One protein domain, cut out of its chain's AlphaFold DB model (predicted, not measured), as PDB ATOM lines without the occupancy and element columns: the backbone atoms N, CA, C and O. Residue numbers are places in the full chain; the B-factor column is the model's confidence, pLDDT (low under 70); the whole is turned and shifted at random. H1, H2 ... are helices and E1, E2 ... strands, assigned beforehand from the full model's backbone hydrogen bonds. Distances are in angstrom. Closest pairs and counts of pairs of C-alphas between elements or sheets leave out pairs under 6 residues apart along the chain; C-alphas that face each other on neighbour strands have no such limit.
ATOM      1  N   SER A  30     174.954 140.181 166.983       71.94
ATOM      2  CA  SER A  30     175.464 139.394 168.117       71.94
ATOM      3  C   SER A  30     174.863 137.995 168.207       71.94
ATOM      4  O   SER A  30     175.494 137.111 168.785       71.94
ATOM      5  N   ASP A  31     173.695 137.773 167.602       79.50
ATOM      6  CA  ASP A  31     173.051 136.457 167.561       79.50
ATOM      7  C   ASP A  31     173.709 135.517 166.545       79.50
ATOM      8  O   ASP A  31     173.351 134.343 166.464       79.50
ATOM      9  N   CYS A  32     174.667 136.021 165.762       81.69
ATOM     10  CA  CYS A  32     175.338 135.275 164.715       81.69
ATOM     11  C   CYS A  32     176.677 134.703 165.201       81.69
ATOM     12  O   CYS A  32     177.695 135.400 165.192       81.69
ATOM     13  N   PRO A  33     176.732 133.416 165.607       67.75
ATOM     14  CA  PRO A  33     177.954 132.816 166.122       67.75
ATOM     15  C   PRO A  33     178.990 132.669 165.001       67.75
ATOM     16  O   PRO A  33     178.873 131.809 164.132       67.75
ATOM     17  N   GLY A  34     180.034 133.496 165.027       61.38
ATOM     18  CA  GLY A  34     181.175 133.412 164.117       61.38
ATOM     19  C   GLY A  34     182.478 133.680 164.860       61.38
ATOM     20  O   GLY A  34     182.741 134.803 165.268       61.38
ATOM     21  N   LYS A  35     183.310 132.646 165.062       45.97
ATOM     22  CA  LYS A  35     184.660 132.809 165.645       45.97
ATOM     23  C   LYS A  35     185.709 133.276 164.625       45.97
ATOM     24  O   LYS A  35     186.767 133.731 165.041       45.97
ATOM     25  N   PHE A  36     185.431 133.130 163.325       49.72
ATOM     26  CA  PHE A  36     186.417 133.310 162.248       49.72
ATOM     27  C   PHE A  36     185.942 134.182 161.076       49.72
ATOM     28  O   PHE A  36     186.778 134.604 160.285       49.72
ATOM     29  N   PHE A  37     184.644 134.482 160.977       56.50
ATOM     30  CA  PHE A  37     184.063 135.291 159.902       56.50
ATOM     31  C   PHE A  37     183.140 136.360 160.490       56.50
ATOM     32  O   PHE A  37     182.569 136.149 161.567       56.50
ATOM     33  N   ASN A  38     183.008 137.497 159.801       69.62
ATOM     34  CA  ASN A  38     182.091 138.567 160.188       69.62
ATOM     35  C   ASN A  38     180.668 138.131 159.830       69.62
ATOM     36  O   ASN A  38     180.144 138.487 158.778       69.62
ATOM     37  N   ASN A  39     180.061 137.302 160.676       82.12
ATOM     38  CA  ASN A  39     178.681 136.893 160.461       82.12
ATOM     39  C   ASN A  39     177.756 138.066 160.786       82.12
ATOM     40  O   ASN A  39     177.874 138.684 161.845       82.12
ATOM     41  N   VAL A  40     176.841 138.358 159.869       83.81
ATOM     42  CA  VAL A  40     175.916 139.486 159.967       83.81
ATOM     43  C   VAL A  40     174.483 139.004 159.861       83.81
ATOM     44  O   VAL A  40     174.183 138.024 159.180       83.81
ATOM     45  N   CYS A  41     173.598 139.678 160.579       86.31
ATOM     46  CA  CYS A  41     172.182 139.384 160.600       86.31
ATOM     47  C   CYS A  41     171.481 140.152 159.481       86.31
ATOM     48  O   CYS A  41     171.408 141.380 159.519       86.31
ATOM     49  N   CYS A  42     170.941 139.430 158.503       87.75
ATOM     50  CA  CYS A  42     170.193 140.016 157.395       87.75
ATOM     51  C   CYS A  42     168.689 139.837 157.586       87.75
ATOM     52  O   CYS A  42     168.208 138.767 157.978       87.75
ATOM     53  N   GLY A  43     167.938 140.891 157.279       82.94
ATOM     54  CA  GLY A  43     166.489 140.946 157.360       82.94
ATOM     55  C   GLY A  43     165.799 140.650 156.032       82.94
ATOM     56  O   GLY A  43     165.870 141.436 155.109       82.94
ATOM     57  N   ARG A  44     165.041 139.546 156.013       70.00
ATOM     58  CA  ARG A  44     164.040 139.075 155.033       70.00
ATOM     59  C   ARG A  44     164.466 138.751 153.593       70.00
ATOM     60  O   ARG A  44     164.468 139.580 152.692       70.00
ATOM     61  N   SER A  45     164.507 137.435 153.361       51.84
ATOM     62  CA  SER A  45     163.988 136.747 152.166       51.84
ATOM     63  C   SER A  45     162.442 136.666 152.200       51.84
ATOM     64  O   SER A  45     161.843 136.773 153.275       51.84
ATOM     65  N   TRP A  46     161.780 136.459 151.049       51.28
ATOM     66  CA  TRP A  46     160.313 136.455 150.821       51.28
ATOM     67  C   TRP A  46     159.456 135.604 151.794       51.28
ATOM     68  O   TRP A  46     158.244 135.792 151.846       51.28
ATOM     69  N   TYR A  47     160.060 134.725 152.604       55.12
ATOM     70  CA  TYR A  47     159.386 133.855 153.585       55.12
ATOM     71  C   TYR A  47     159.607 134.229 155.065       55.12
ATOM     72  O   TYR A  47     159.250 133.474 155.963       55.12
ATOM     73  N   GLY A  48     160.113 135.431 155.351       60.19
ATOM     74  CA  GLY A  48     159.781 136.098 156.613       60.19
ATOM     75  C   GLY A  48     160.722 135.921 157.809       60.19
ATOM     76  O   GLY A  48     160.372 136.411 158.880       60.19
ATOM     77  N   GLY A  49     161.894 135.305 157.646       73.25
ATOM     78  CA  GLY A  49     162.903 135.158 158.704       73.25
ATOM     79  C   GLY A  49     164.101 136.100 158.551       73.25
ATOM     80  O   GLY A  49     164.453 136.500 157.439       73.25
ATOM     81  N   ARG A  50     164.730 136.449 159.677       82.56
ATOM     82  CA  ARG A  50     166.089 137.007 159.725       82.56
ATOM     83  C   ARG A  50     167.077 135.850 159.823       82.56
ATOM     84  O   ARG A  50     166.766 134.865 160.489       82.56
ATOM     85  N   ARG A  51     168.240 135.959 159.187       86.69
ATOM     86  CA  ARG A  51     169.251 134.890 159.187       86.69
ATOM     87  C   ARG A  51     170.657 135.454 159.269       86.69
ATOM     88  O   ARG A  51     170.924 136.546 158.769       86.69
ATOM     89  N   CYS A  52     171.550 134.672 159.852       85.56
ATOM     90  CA  CYS A  52     172.972 134.956 159.826       85.56
ATOM     91  C   CYS A  52     173.570 134.563 158.478       85.56
ATOM     92  O   CYS A  52     173.423 133.418 158.049       85.56
ATOM     93  N   VAL A  53     174.272 135.489 157.837       85.12
ATOM     94  CA  VAL A  53     175.064 135.228 156.629       85.12
ATOM     95  C   VAL A  53     176.509 135.647 156.858       85.12
ATOM     96  O   VAL A  53     176.813 136.426 157.763       85.12
ATOM     97  N   THR A  54     177.403 135.134 156.026       82.69
ATOM     98  CA  THR A  54     178.816 135.503 156.063       82.69
ATOM     99  C   THR A  54     179.028 136.830 155.331       82.69
ATOM    100  O   THR A  54     178.658 136.960 154.167       82.69
ATOM    101  N   ASP A  55     179.650 137.792 156.010       80.06
ATOM    102  CA  ASP A  55     180.200 139.056 155.500       80.06
ATOM    103  C   ASP A  55     179.226 140.139 154.999       80.06
ATOM    104  O   ASP A  55     179.524 141.322 155.187       80.06
ATOM    105  N   SER A  56     178.113 139.804 154.338       86.62
ATOM    106  CA  SER A  56     177.306 140.808 153.627       86.62
ATOM    107  C   SER A  56     175.858 140.395 153.370       86.62
ATOM    108  O   SER A  56     175.596 139.252 153.005       86.62
ATOM    109  N   CYS A  57     174.936 141.354 153.473       89.06
ATOM    110  CA  CYS A  57     173.536 141.238 153.058       89.06
ATOM    111  C   CYS A  57     173.286 141.791 151.646       89.06
ATOM    112  O   CYS A  57     172.137 141.841 151.215       89.06
ATOM    113  N   VAL A  58     174.312 142.253 150.916       91.38
ATOM    114  CA  VAL A  58     174.127 142.915 149.612       91.38
ATOM    115  C   VAL A  58     173.326 142.037 148.649       91.38
ATOM    116  O   VAL A  58     173.655 140.878 148.410       91.38
ATOM    117  N   GLY A  59     172.283 142.619 148.054       87.94
ATOM    118  CA  GLY A  59     171.375 141.933 147.135       87.94
ATOM    119  C   GLY A  59     170.177 141.255 147.807       87.94
ATOM    120  O   GLY A  59     169.188 140.980 147.110       87.94
ATOM    121  N   ASP A  60     170.196 141.059 149.130       89.56
ATOM    122  CA  ASP A  60     169.012 140.626 149.874       89.56
ATOM    123  C   ASP A  60     167.962 141.747 149.888       89.56
ATOM    124  O   ASP A  60     168.262 142.938 149.748       89.56
ATOM    125  N   SER A  61     166.689 141.353 149.945       87.88
ATOM    126  CA  SER A  61     165.601 142.315 150.124       87.88
ATOM    127  C   SER A  61     165.654 142.920 151.516       87.88
ATOM    128  O   SER A  61     166.031 142.247 152.460       87.88
ATOM    129  N   CYS A  62     165.238 144.171 151.638       87.69
ATOM    130  CA  CYS A  62     165.183 144.889 152.904       87.69
ATOM    131  C   CYS A  62     163.969 145.819 152.907       87.69
ATOM    132  O   CYS A  62     163.436 146.159 151.850       87.69
ATOM    133  N   SER A  63     163.513 146.204 154.093       84.69
ATOM    134  CA  SER A  63     162.519 147.266 154.284       84.69
ATOM    135  C   SER A  63     163.148 148.509 154.909       84.69
ATOM    136  O   SER A  63     162.699 149.617 154.633       84.69
ATOM    137  N   THR A  64     164.173 148.327 155.742       82.56
ATOM    138  CA  THR A  64     164.925 149.409 156.387       82.56
ATOM    139  C   THR A  64     166.421 149.081 156.427       82.56
ATOM    140  O   THR A  64     166.809 147.930 156.217       82.56
ATOM    141  N   ASP A  65     167.279 150.066 156.698       81.19
ATOM    142  CA  ASP A  65     168.741 149.882 156.746       81.19
ATOM    143  C   ASP A  65     169.169 148.827 157.772       81.19
ATOM    144  O   ASP A  65     170.095 148.055 157.543       81.19
ATOM    145  N   GLY A  66     168.431 148.711 158.875       76.62
ATOM    146  CA  GLY A  66     168.648 147.695 159.895       76.62
ATOM    147  C   GLY A  66     168.310 146.261 159.476       76.62
ATOM    148  O   GLY A  66     168.492 145.349 160.284       76.62
ATOM    149  N   ASP A  67     167.815 146.038 158.257       85.06
ATOM    150  CA  ASP A  67     167.762 144.712 157.632       85.06
ATOM    151  C   ASP A  67     169.087 144.355 156.920       85.06
ATOM    152  O   ASP A  67     169.314 143.191 156.591       85.06
ATOM    153  N   CYS A  68     169.986 145.319 156.719       86.75
ATOM    154  CA  CYS A  68     171.274 145.156 156.052       86.75
ATOM    155  C   CYS A  68     172.412 145.166 157.085       86.75
ATOM    156  O   CYS A  68     173.060 146.179 157.336       86.75
ATOM    157  N   GLY A  69     172.642 144.025 157.738       79.94
ATOM    158  CA  GLY A  69     173.613 143.897 158.831       79.94
ATOM    159  C   GLY A  69     175.092 144.024 158.433       79.94
ATOM    160  O   GLY A  69     175.931 144.217 159.318       79.94
ATOM    161  N   GLY A  70     175.437 143.922 157.143       80.12
ATOM    162  CA  GLY A  70     176.821 143.993 156.654       80.12
ATOM    163  C   GLY A  70     177.443 145.381 156.773       80.12
ATOM    164  O   GLY A  70     176.729 146.378 156.779       80.12
ATOM    165  N   LYS A  71     178.772 145.477 156.912       77.88
ATOM    166  CA  LYS A  71     179.455 146.777 157.069       77.88
ATOM    167  C   LYS A  71     179.204 147.667 155.841       77.88
ATOM    168  O   LYS A  71     179.375 147.206 154.712       77.88
ATOM    169  N   ASP A  72     178.845 148.927 156.094       80.44
ATOM    170  CA  ASP A  72     178.556 149.956 155.083       80.44
ATOM    171  C   ASP A  72     177.371 149.607 154.171       80.44
ATOM    172  O   ASP A  72     177.289 150.080 153.044       80.44
ATOM    173  N   GLU A  73     176.457 148.759 154.644       87.19
ATOM    174  CA  GLU A  73     175.245 148.399 153.915       87.19
ATOM    175  C   GLU A  73     174.024 149.147 154.446       87.19
ATOM    176  O   GLU A  73     173.890 149.379 155.649       87.19
ATOM    177  N   CYS A  74     173.131 149.486 153.522       86.62
ATOM    178  CA  CYS A  74     171.860 150.158 153.757       86.62
ATOM    179  C   CYS A  74     170.805 149.641 152.776       86.62
ATOM    180  O   CYS A  74     171.116 148.959 151.792       86.62
ATOM    181  N   CYS A  75     169.552 149.992 153.026       88.19
ATOM    182  CA  CYS A  75     168.415 149.584 152.235       88.19
ATOM    183  C   CYS A  75     168.014 150.659 151.224       88.19
ATOM    184  O   CYS A  75     167.422 151.677 151.570       88.19
ATOM    185  N   ILE A  76     168.260 150.402 149.939       85.81
ATOM    186  CA  ILE A  76     167.851 151.298 148.851       85.81
ATOM    187  C   ILE A  76     166.992 150.522 147.868       85.81
ATOM    188  O   ILE A  76     167.361 149.442 147.413       85.81
ATOM    189  N   SER A  77     165.826 151.071 147.524       88.69
ATOM    190  CA  SER A  77     164.886 150.436 146.589       88.69
ATOM    191  C   SER A  77     164.530 148.993 146.989       88.69
ATOM    192  O   SER A  77     164.422 148.109 146.139       88.69
ATOM    193  N   ASN A  78     164.347 148.757 148.295       89.00
ATOM    194  CA  ASN A  78     164.082 147.448 148.908       89.00
ATOM    195  C   ASN A  78     165.197 146.405 148.711       89.00
ATOM    196  O   ASN A  78     164.925 145.199 148.733       89.00
ATOM    197  N   LYS A  79     166.442 146.846 148.497       90.81
ATOM    198  CA  LYS A  79     167.624 145.990 148.383       90.81
ATOM    199  C   LYS A  79     168.779 146.503 149.231       90.81
ATOM    200  O   LYS A  79     169.068 147.697 149.235       90.81
ATOM    201  N   CYS A  80     169.467 145.585 149.900       90.44
ATOM    202  CA  CYS A  80     170.703 145.911 150.590       90.44
ATOM    203  C   CYS A  80     171.802 146.230 149.573       90.44
ATOM    204  O   CYS A  80     172.067 145.447 148.656       90.44
ATOM    205  N   THR A  81     172.443 147.381 149.732       89.00
ATOM    206  CA  THR A  81     173.527 147.878 148.878       89.00
ATOM    207  C   THR A  81     174.576 148.576 149.731       89.00
ATOM    208  O   THR A  81     174.275 149.023 150.832       89.00
ATOM    209  N   LYS A  82     175.803 148.684 149.213       87.25
ATOM    210  CA  LYS A  82     176.875 149.498 149.816       87.25
ATOM    211  C   LYS A  82     176.943 150.919 149.266       87.25
ATOM    212  O   LYS A  82     177.589 151.791 149.831       87.25
ATOM    213  N   ASN A  83     176.301 151.149 148.124       82.06
ATOM    214  CA  ASN A  83     176.400 152.407 147.399       82.06
ATOM    215  C   ASN A  83     175.157 153.253 147.634       82.06
ATOM    216  O   ASN A  83     174.045 152.752 147.479       82.06
ATOM    217  N   GLY A  84     175.362 154.546 147.899       77.19
ATOM    218  CA  GLY A  84     174.281 155.523 148.042       77.19
ATOM    219  C   GLY A  84     173.646 155.569 149.429       77.19
ATOM    220  O   GLY A  84     172.595 156.186 149.577       77.19
ATOM    221  N   CYS A  85     174.258 154.923 150.426       80.75
ATOM    222  CA  CYS A  85     173.797 154.994 151.805       80.75
ATOM    223  C   CYS A  85     173.847 156.435 152.302       80.75
ATOM    224  O   CYS A  85     174.874 157.105 152.194       80.75
ATOM    225  N   VAL A  86     172.711 156.912 152.805       78.75
ATOM    226  CA  VAL A  86     172.605 158.256 153.366       78.75
ATOM    227  C   VAL A  86     173.174 158.220 154.774       78.75
ATOM    228  O   VAL A  86     172.799 157.371 155.581       78.75
ATOM    229  N   GLU A  87     174.083 159.144 155.066       84.31
ATOM    230  CA  GLU A  87     174.621 159.270 156.411       84.31
ATOM    231  C   GLU A  87     173.567 159.806 157.378       84.31
ATOM    232  O   GLU A  87     172.929 160.828 157.118       84.31
ATOM    233  N   CYS A  88     173.447 159.169 158.539       86.38
ATOM    234  CA  CYS A  88     172.711 159.742 159.658       86.38
ATOM    235  C   CYS A  88     173.624 160.661 160.489       86.38
ATOM    236  O   CYS A  88     174.813 160.403 160.685       86.38
ATOM    237  N   GLN A  89     173.085 161.748 161.034       84.69
ATOM    238  CA  GLN A  89     173.788 162.587 162.014       84.69
ATOM    239  C   GLN A  89     173.321 162.285 163.445       84.69
ATOM    240  O   GLN A  89     174.053 162.481 164.430       84.69
ATOM    241  N   SER A  90     172.094 161.788 163.564       85.31
ATOM    242  CA  SER A  90     171.358 161.604 164.805       85.31
ATOM    243  C   SER A  90     170.323 160.483 164.687       85.31
ATOM    244  O   SER A  90     169.930 160.088 163.594       85.31
ATOM    245  N   ASN A  91     169.834 159.984 165.826       83.94
ATOM    246  CA  ASN A  91     168.789 158.951 165.840       83.94
ATOM    247  C   ASN A  91     167.464 159.428 165.219       83.94
ATOM    248  O   ASN A  91     166.669 158.594 164.808       83.94
ATOM    249  N   SER A  92     167.216 160.740 165.138       85.69
ATOM    250  CA  SER A  92     166.028 161.281 164.463       85.69
ATOM    251  C   SER A  92     166.071 161.148 162.942       85.69
ATOM    252  O   SER A  92     165.026 161.271 162.311       85.69
ATOM    253  N   ASP A  93     167.245 160.880 162.366       84.94
ATOM    254  CA  ASP A  93     167.398 160.621 160.930       84.94
ATOM    255  C   ASP A  93     167.055 159.160 160.580       84.94
ATOM    256  O   ASP A  93     166.947 158.810 159.408       84.94
ATOM    257  N   CYS A  94     166.883 158.310 161.599       84.25
ATOM    258  CA  CYS A  94     166.625 156.884 161.468       84.25
ATOM    259  C   CYS A  94     165.153 156.530 161.714       84.25
ATOM    260  O   CYS A  94     164.393 157.276 162.336       84.25
ATOM    261  N   SER A  95     164.743 155.345 161.253       80.56
ATOM    262  CA  SER A  95     163.398 154.820 161.509       80.56
ATOM    263  C   SER A  95     163.146 154.621 163.011       80.56
ATOM    264  O   SER A  95     164.071 154.403 163.784       80.56
ATOM    265  N   SER A  96     161.875 154.581 163.432       75.06
ATOM    266  CA  SER A  96     161.456 154.459 164.850       75.06
ATOM    267  C   SER A  96     161.997 153.249 165.646       75.06
ATOM    268  O   SER A  96     161.807 153.180 166.858       75.06
ATOM    269  N   SER A  97     162.667 152.302 164.989       77.56
ATOM    270  CA  SER A  97     163.294 151.117 165.588       77.56
ATOM    271  C   SER A  97     164.798 151.025 165.301       77.56
ATOM    272  O   SER A  97     165.374 149.944 165.399       77.56
ATOM    273  N   GLU A  98     165.407 152.114 164.846       83.62
ATOM    274  CA  GLU A  98     166.792 152.179 164.400       83.62
ATOM    275  C   GLU A  98     167.530 153.311 165.102       83.62
ATOM    276  O   GLU A  98     166.946 154.274 165.600       83.62
ATOM    277  N   TYR A  99     168.843 153.173 165.131       86.12
ATOM    278  CA  TYR A  99     169.755 154.080 165.786       86.12
ATOM    279  C   TYR A  99     170.860 154.453 164.821       86.12
ATOM    280  O   TYR A  99     171.300 153.639 164.009       86.12
ATOM    281  N   CYS A 100     171.322 155.688 164.939       88.56
ATOM    282  CA  CYS A 100     172.440 156.160 164.158       88.56
ATOM    283  C   CYS A 100     173.738 155.629 164.772       88.56
ATOM    284  O   CYS A 100     174.183 156.111 165.819       88.56
ATOM    285  N   CYS A 101     174.331 154.629 164.125       86.88
ATOM    286  CA  CYS A 101     175.620 154.069 164.501       86.88
ATOM    287  C   CYS A 101     176.721 154.972 163.967       86.88
ATOM    288  O   CYS A 101     176.900 155.093 162.751       86.88
ATOM    289  N   LYS A 102     177.444 155.626 164.878       86.00
ATOM    290  CA  LYS A 102     178.482 156.581 164.501       86.00
ATOM    291  C   LYS A 102     179.811 155.877 164.374       86.00
ATOM    292  O   LYS A 102     180.267 155.217 165.308       86.00
ATOM    293  N   HIS A 103     180.466 156.076 163.242       76.50
ATOM    294  CA  HIS A 103     181.809 155.570 163.055       76.50
ATOM    295  C   HIS A 103     182.855 156.628 163.390       76.50
ATOM    296  O   HIS A 103     182.677 157.830 163.209       76.50
ATOM    297  N   ARG A 104     183.980 156.160 163.937       66.94
ATOM    298  CA  ARG A 104     185.075 157.031 164.381       66.94
ATOM    299  C   ARG A 104     185.972 157.487 163.230       66.94
ATOM    300  O   ARG A 104     186.610 158.533 163.334       66.94
ATOM    301  N   TYR A 105     186.132 156.663 162.201       63.16
ATOM    302  CA  TYR A 105     187.078 156.955 161.132       63.16
ATOM    303  C   TYR A 105     186.432 157.903 160.127       63.16
ATOM    304  O   TYR A 105     185.311 157.671 159.707       63.16
ATOM    305  N   HIS A 106     187.165 158.944 159.719       52.78
ATOM    306  CA  HIS A 106     186.705 159.991 158.790       52.78
ATOM    307  C   HIS A 106     186.165 159.484 157.439       52.78
ATOM    308  O   HIS A 106     185.583 160.271 156.703       52.78
ATOM    309  N   ASN A 107     186.372 158.205 157.122       57.81
ATOM    310  CA  ASN A 107     185.948 157.578 155.875       57.81
ATOM    311  C   ASN A 107     184.820 156.549 156.071       57.81
ATOM    312  O   ASN A 107     184.390 155.957 155.089       57.81
ATOM    313  N   ASP A 108     184.405 156.280 157.310       66.31
ATOM    314  CA  ASP A 108     183.309 155.356 157.592       66.31
ATOM    315  C   ASP A 108     182.011 156.172 157.727       66.31
ATOM    316  O   ASP A 108     181.948 157.144 158.482       66.31
ATOM    317  N   HIS A 109     180.975 155.766 156.998       73.06
ATOM    318  CA  HIS A 109     179.682 156.444 156.987       73.06
ATOM    319  C   HIS A 109     178.891 156.129 158.264       73.06
ATOM    320  O   HIS A 109     178.868 154.987 158.733       73.06
ATOM    321  N   ASN A 110     178.214 157.128 158.833       85.19
ATOM    322  CA  ASN A 110     177.241 156.885 159.897       85.19
ATOM    323  C   ASN A 110     175.998 156.237 159.292       85.19
ATOM    324  O   ASN A 110     175.452 156.756 158.324       85.19
ATOM    325  N   VAL A 111     175.519 155.142 159.868       82.31
ATOM    326  CA  VAL A 111     174.426 154.360 159.271       82.31
ATOM    327  C   VAL A 111     173.341 154.065 160.292       82.31
ATOM    328  O   VAL A 111     173.626 153.823 161.467       82.31
ATOM    329  N   CYS A 112     172.090 154.069 159.842       83.69
ATOM    330  CA  CYS A 112     170.963 153.658 160.664       83.69
ATOM    331  C   CYS A 112     170.939 152.133 160.783       83.69
ATOM    332  O   CYS A 112     170.908 151.422 159.784       83.69
ATOM    333  N   ARG A 113     170.956 151.601 162.007       80.19
ATOM    334  CA  ARG A 113     170.826 150.156 162.257       80.19
ATOM    335  C   ARG A 113     169.920 149.895 163.440       80.19
ATOM    336  O   ARG A 113     169.810 150.711 164.347       80.19
ATOM    337  N   ARG A 114     169.316 148.709 163.490       78.12
ATOM    338  CA  ARG A 114     168.572 148.266 164.685       78.12
ATOM    339  C   ARG A 114     169.474 148.036 165.893       78.12
ATOM    340  O   ARG A 114     168.998 148.092 167.020       78.12
ATOM    341  N   SER A 115     170.749 147.761 165.645       79.94
ATOM    342  CA  SER A 115     171.773 147.626 166.666       79.94
ATOM    343  C   SER A 115     173.127 148.027 166.095       79.94
ATOM    344  O   SER A 115     173.422 147.710 164.941       79.94
ATOM    345  N   CYS A 116     173.941 148.699 166.901       84.12
ATOM    346  CA  CYS A 116     175.318 149.043 166.559       84.12
ATOM    347  C   CYS A 116     176.315 148.036 167.145       84.12
ATOM    348  O   CYS A 116     177.524 148.236 167.041       84.12
ATOM    349  N   VAL A 117     175.855 146.947 167.770       83.06
ATOM    350  CA  VAL A 117     176.719 145.930 168.381       83.06
ATOM    351  C   VAL A 117     177.693 145.353 167.354       83.06
ATOM    352  O   VAL A 117     177.315 144.936 166.263       83.06
ATOM    353  N   GLY A 118     178.974 145.310 167.729       76.25
ATOM    354  CA  GLY A 118     180.066 144.897 166.845       76.25
ATOM    355  C   GLY A 118     180.685 146.035 166.025       76.25
ATOM    356  O   GLY A 118     181.813 145.876 165.540       76.25
ATOM    357  N   GLU A 119     180.037 147.200 165.947       78.88
ATOM    358  CA  GLU A 119     180.599 148.377 165.283       78.88
ATOM    359  C   GLU A 119     181.706 149.025 166.103       78.88
ATOM    360  O   GLU A 119     181.808 148.862 167.321       78.88
ATOM    361  N   THR A 120     182.598 149.728 165.410       83.31
ATOM    362  CA  THR A 120     183.731 150.397 166.050       83.31
ATOM    363  C   THR A 120     183.296 151.720 166.668       83.31
ATOM    364  O   THR A 120     182.695 152.544 165.993       83.31
ATOM    365  N   CYS A 121     183.673 151.964 167.921       86.06
ATOM    366  CA  CYS A 121     183.248 153.129 168.694       86.06
ATOM    367  C   CYS A 121     184.414 153.804 169.426       86.06
ATOM    368  O   CYS A 121     185.424 153.181 169.775       86.06
ATOM    369  N   HIS A 122     184.277 155.096 169.706       83.75
ATOM    370  CA  HIS A 122     185.155 155.848 170.598       83.75
ATOM    371  C   HIS A 122     184.576 155.945 172.015       83.75
ATOM    372  O   HIS A 122     185.311 155.766 172.996       83.75
ATOM    373  N   SER A 123     183.272 156.206 172.091       83.38
ATOM    374  CA  SER A 123     182.469 156.432 173.288       83.38
ATOM    375  C   SER A 123     181.111 155.736 173.167       83.38
ATOM    376  O   SER A 123     180.686 155.366 172.077       83.38
ATOM    377  N   SER A 124     180.393 155.558 174.279       83.00
ATOM    378  CA  SER A 124     179.060 154.935 174.240       83.00
ATOM    379  C   SER A 124     178.023 155.732 173.445       83.00
ATOM    380  O   SER A 124     177.014 155.157 173.062       83.00
ATOM    381  N   LEU A 125     178.265 157.020 173.175       81.88
ATOM    382  CA  LEU A 125     177.389 157.834 172.326       81.88
ATOM    383  C   LEU A 125     177.423 157.393 170.857       81.88
ATOM    384  O   LEU A 125     176.499 157.702 170.112       81.88
ATOM    385  N   ASP A 126     178.465 156.664 170.457       85.44
ATOM    386  CA  ASP A 126     178.625 156.193 169.083       85.44
ATOM    387  C   ASP A 126     177.781 154.942 168.800       85.44
ATOM    388  O   ASP A 126     177.488 154.637 167.650       85.44
ATOM    389  N   CYS A 127     177.362 154.235 169.855       86.06
ATOM    390  CA  CYS A 127     176.636 152.973 169.749       86.06
ATOM    391  C   CYS A 127     175.124 153.136 169.585       86.06
ATOM    392  O   CYS A 127     174.446 152.123 169.554       86.06
ATOM    393  N   GLY A 128     174.605 154.369 169.488       79.69
ATOM    394  CA  GLY A 128     173.240 154.715 169.063       79.69
ATOM    395  C   GLY A 128     172.077 154.237 169.953       79.69
ATOM    396  O   GLY A 128     171.203 155.036 170.302       79.69
ATOM    397  N   GLY A 129     172.046 152.949 170.295       76.75
ATOM    398  CA  GLY A 129     170.990 152.252 171.005       76.75
ATOM    399  C   GLY A 129     170.968 152.518 172.515       76.75
ATOM    400  O   GLY A 129     172.015 152.639 173.157       76.75
ATOM    401  N   PRO A 130     169.769 152.550 173.130       73.69
ATOM    402  CA  PRO A 130     169.589 152.817 174.559       73.69
ATOM    403  C   PRO A 130     170.185 151.713 175.439       73.69
ATOM    404  O   PRO A 130     170.477 151.937 176.614       73.69
ATOM    405  N   THR A 131     170.360 150.519 174.870       80.31
ATOM    406  CA  THR A 131     170.926 149.348 175.530       80.31
ATOM    407  C   THR A 131     172.350 149.037 175.071       80.31
ATOM    408  O   THR A 131     172.843 147.962 175.388       80.31
ATOM    409  N   GLU A 132     173.055 149.971 174.428       86.31
ATOM    410  CA  GLU A 132     174.403 149.731 173.906       86.31
ATOM    411  C   GLU A 132     175.460 150.661 174.516       86.31
ATOM    412  O   GLU A 132     175.178 151.768 174.984       86.31
ATOM    413  N   TYR A 133     176.710 150.200 174.554       86.06
ATOM    414  CA  TYR A 133     177.847 150.959 175.061       86.06
ATOM    415  C   TYR A 133     179.139 150.619 174.330       86.06
ATOM    416  O   TYR A 133     179.310 149.526 173.794       86.06
ATOM    417  N   CYS A 134     180.101 151.539 174.390       87.00
ATOM    418  CA  CYS A 134     181.417 151.303 173.819       87.00
ATOM    419  C   CYS A 134     182.321 150.559 174.802       87.00
ATOM    420  O   CYS A 134     182.669 151.077 175.873       87.00
ATOM    421  N   ALA A 135     182.693 149.331 174.454       80.62
ATOM    422  CA  ALA A 135     183.585 148.508 175.252       80.62
ATOM    423  C   ALA A 135     185.055 148.946 175.117       80.62
ATOM    424  O   ALA A 135     185.440 149.737 174.252       80.62
ATOM    425  N   SER A 136     185.911 148.428 176.002       75.44
ATOM    426  CA  SER A 136     187.339 148.777 176.050       75.44
ATOM    427  C   SER A 136     188.097 148.412 174.769       75.44
ATOM    428  O   SER A 136     189.033 149.116 174.400       75.44
ATOM    429  N   ASN A 137     187.648 147.380 174.048       77.56
ATOM    430  CA  ASN A 137     188.166 146.986 172.734       77.56
ATOM    431  C   ASN A 137     187.675 147.883 171.580       77.56
ATOM    432  O   ASN A 137     187.853 147.516 170.422       77.56
ATOM    433  N   LYS A 138     187.051 149.031 171.884       84.62
ATOM    434  CA  LYS A 138     186.515 149.979 170.898       84.62
ATOM    435  C   LYS A 138     185.436 149.373 170.005       84.62
ATOM    436  O   LYS A 138     185.291 149.792 168.863       84.62
ATOM    437  N   LYS A 139     184.676 148.410 170.532       83.94
ATOM    438  CA  LYS A 139     183.494 147.843 169.883       83.94
ATOM    439  C   LYS A 139     182.235 148.100 170.701       83.94
ATOM    440  O   LYS A 139     182.279 148.035 171.932       83.94
ATOM    441  N   CYS A 140     181.128 148.371 170.030       85.19
ATOM    442  CA  CYS A 140     179.824 148.474 170.665       85.19
ATOM    443  C   CYS A 140     179.359 147.107 171.168       85.19
ATOM    444  O   CYS A 140     179.552 146.082 170.504       85.19
ATOM    445  N   ARG A 141     178.777 147.092 172.365       83.31
ATOM    446  CA  ARG A 141     178.195 145.917 173.022       83.31
ATOM    447  C   ARG A 141     176.911 146.293 173.738       83.31
ATOM    448  O   ARG A 141     176.745 147.444 174.130       83.31
ATOM    449  N   GLU A 142     176.051 145.311 173.967       82.56
ATOM    450  CA  GLU A 142     174.862 145.495 174.793       82.56
ATOM    451  C   GLU A 142     175.224 145.579 176.276       82.56
ATOM    452  O   GLU A 142     176.132 144.889 176.752       82.56
ATOM    453  N   TRP A 143     174.504 146.415 177.025       78.75
ATOM    454  CA  TRP A 143     174.523 146.359 178.480       78.75
ATOM    455  C   TRP A 143     173.950 145.015 178.925       78.75
ATOM    456  O   TRP A 143     172.851 144.633 178.533       78.75
TER     457      TRP A 143
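Overview. This is residues 30 to 143 of the 307 residues of an uncharacterized protein of Paramuricea clavata (UniProt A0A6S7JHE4). With little regular structure, four small two-strand antiparallel hairpins, E1-E2, E3-E4, E5-E6 and E7-E8, follow each other in an arc among loops, H1 packing between E5 and the last hairpin. The printed part has 114 residues, 32 in named elements, mostly strand: six strands, one helix, two strands. It is compact, with a radius of gyration of the C-alphas of 13.1 A, spanning 38 by 32 by 25 A.

Along the chain. E1, residues 39 to 43, begins at C-alpha (178.681, 136.893, 160.461) and is 13.2 A long; E2, 50 to 54, 13.3 A. E3 is 74 to 76, E4 79 to 81, E5 99 to 101, E6 111 to 113, H1 124 to 127, E7 132 to 134, E8 140 to 142, ending at (174.862, 145.495, 174.793).

Arrangement. Within hydrogen-bond range are N 40 and O 53, 2.9 A; N 76 and O 79, 2.9 A; N 99 and O 113, 2.8 A; N 133 and O 141, 2.8 A. H1, too short for O i to N i+4 pairs, comes closest to E7 at C-alphas Ser 124 and Tyr 133, 4.2 A.

Size, cuts and confidence. There is no cut. Links E2 to E3 and E4 to E5 are long. Residues 33 to 38, 45 to 48 and 104 to 108 have pLDDT under 70.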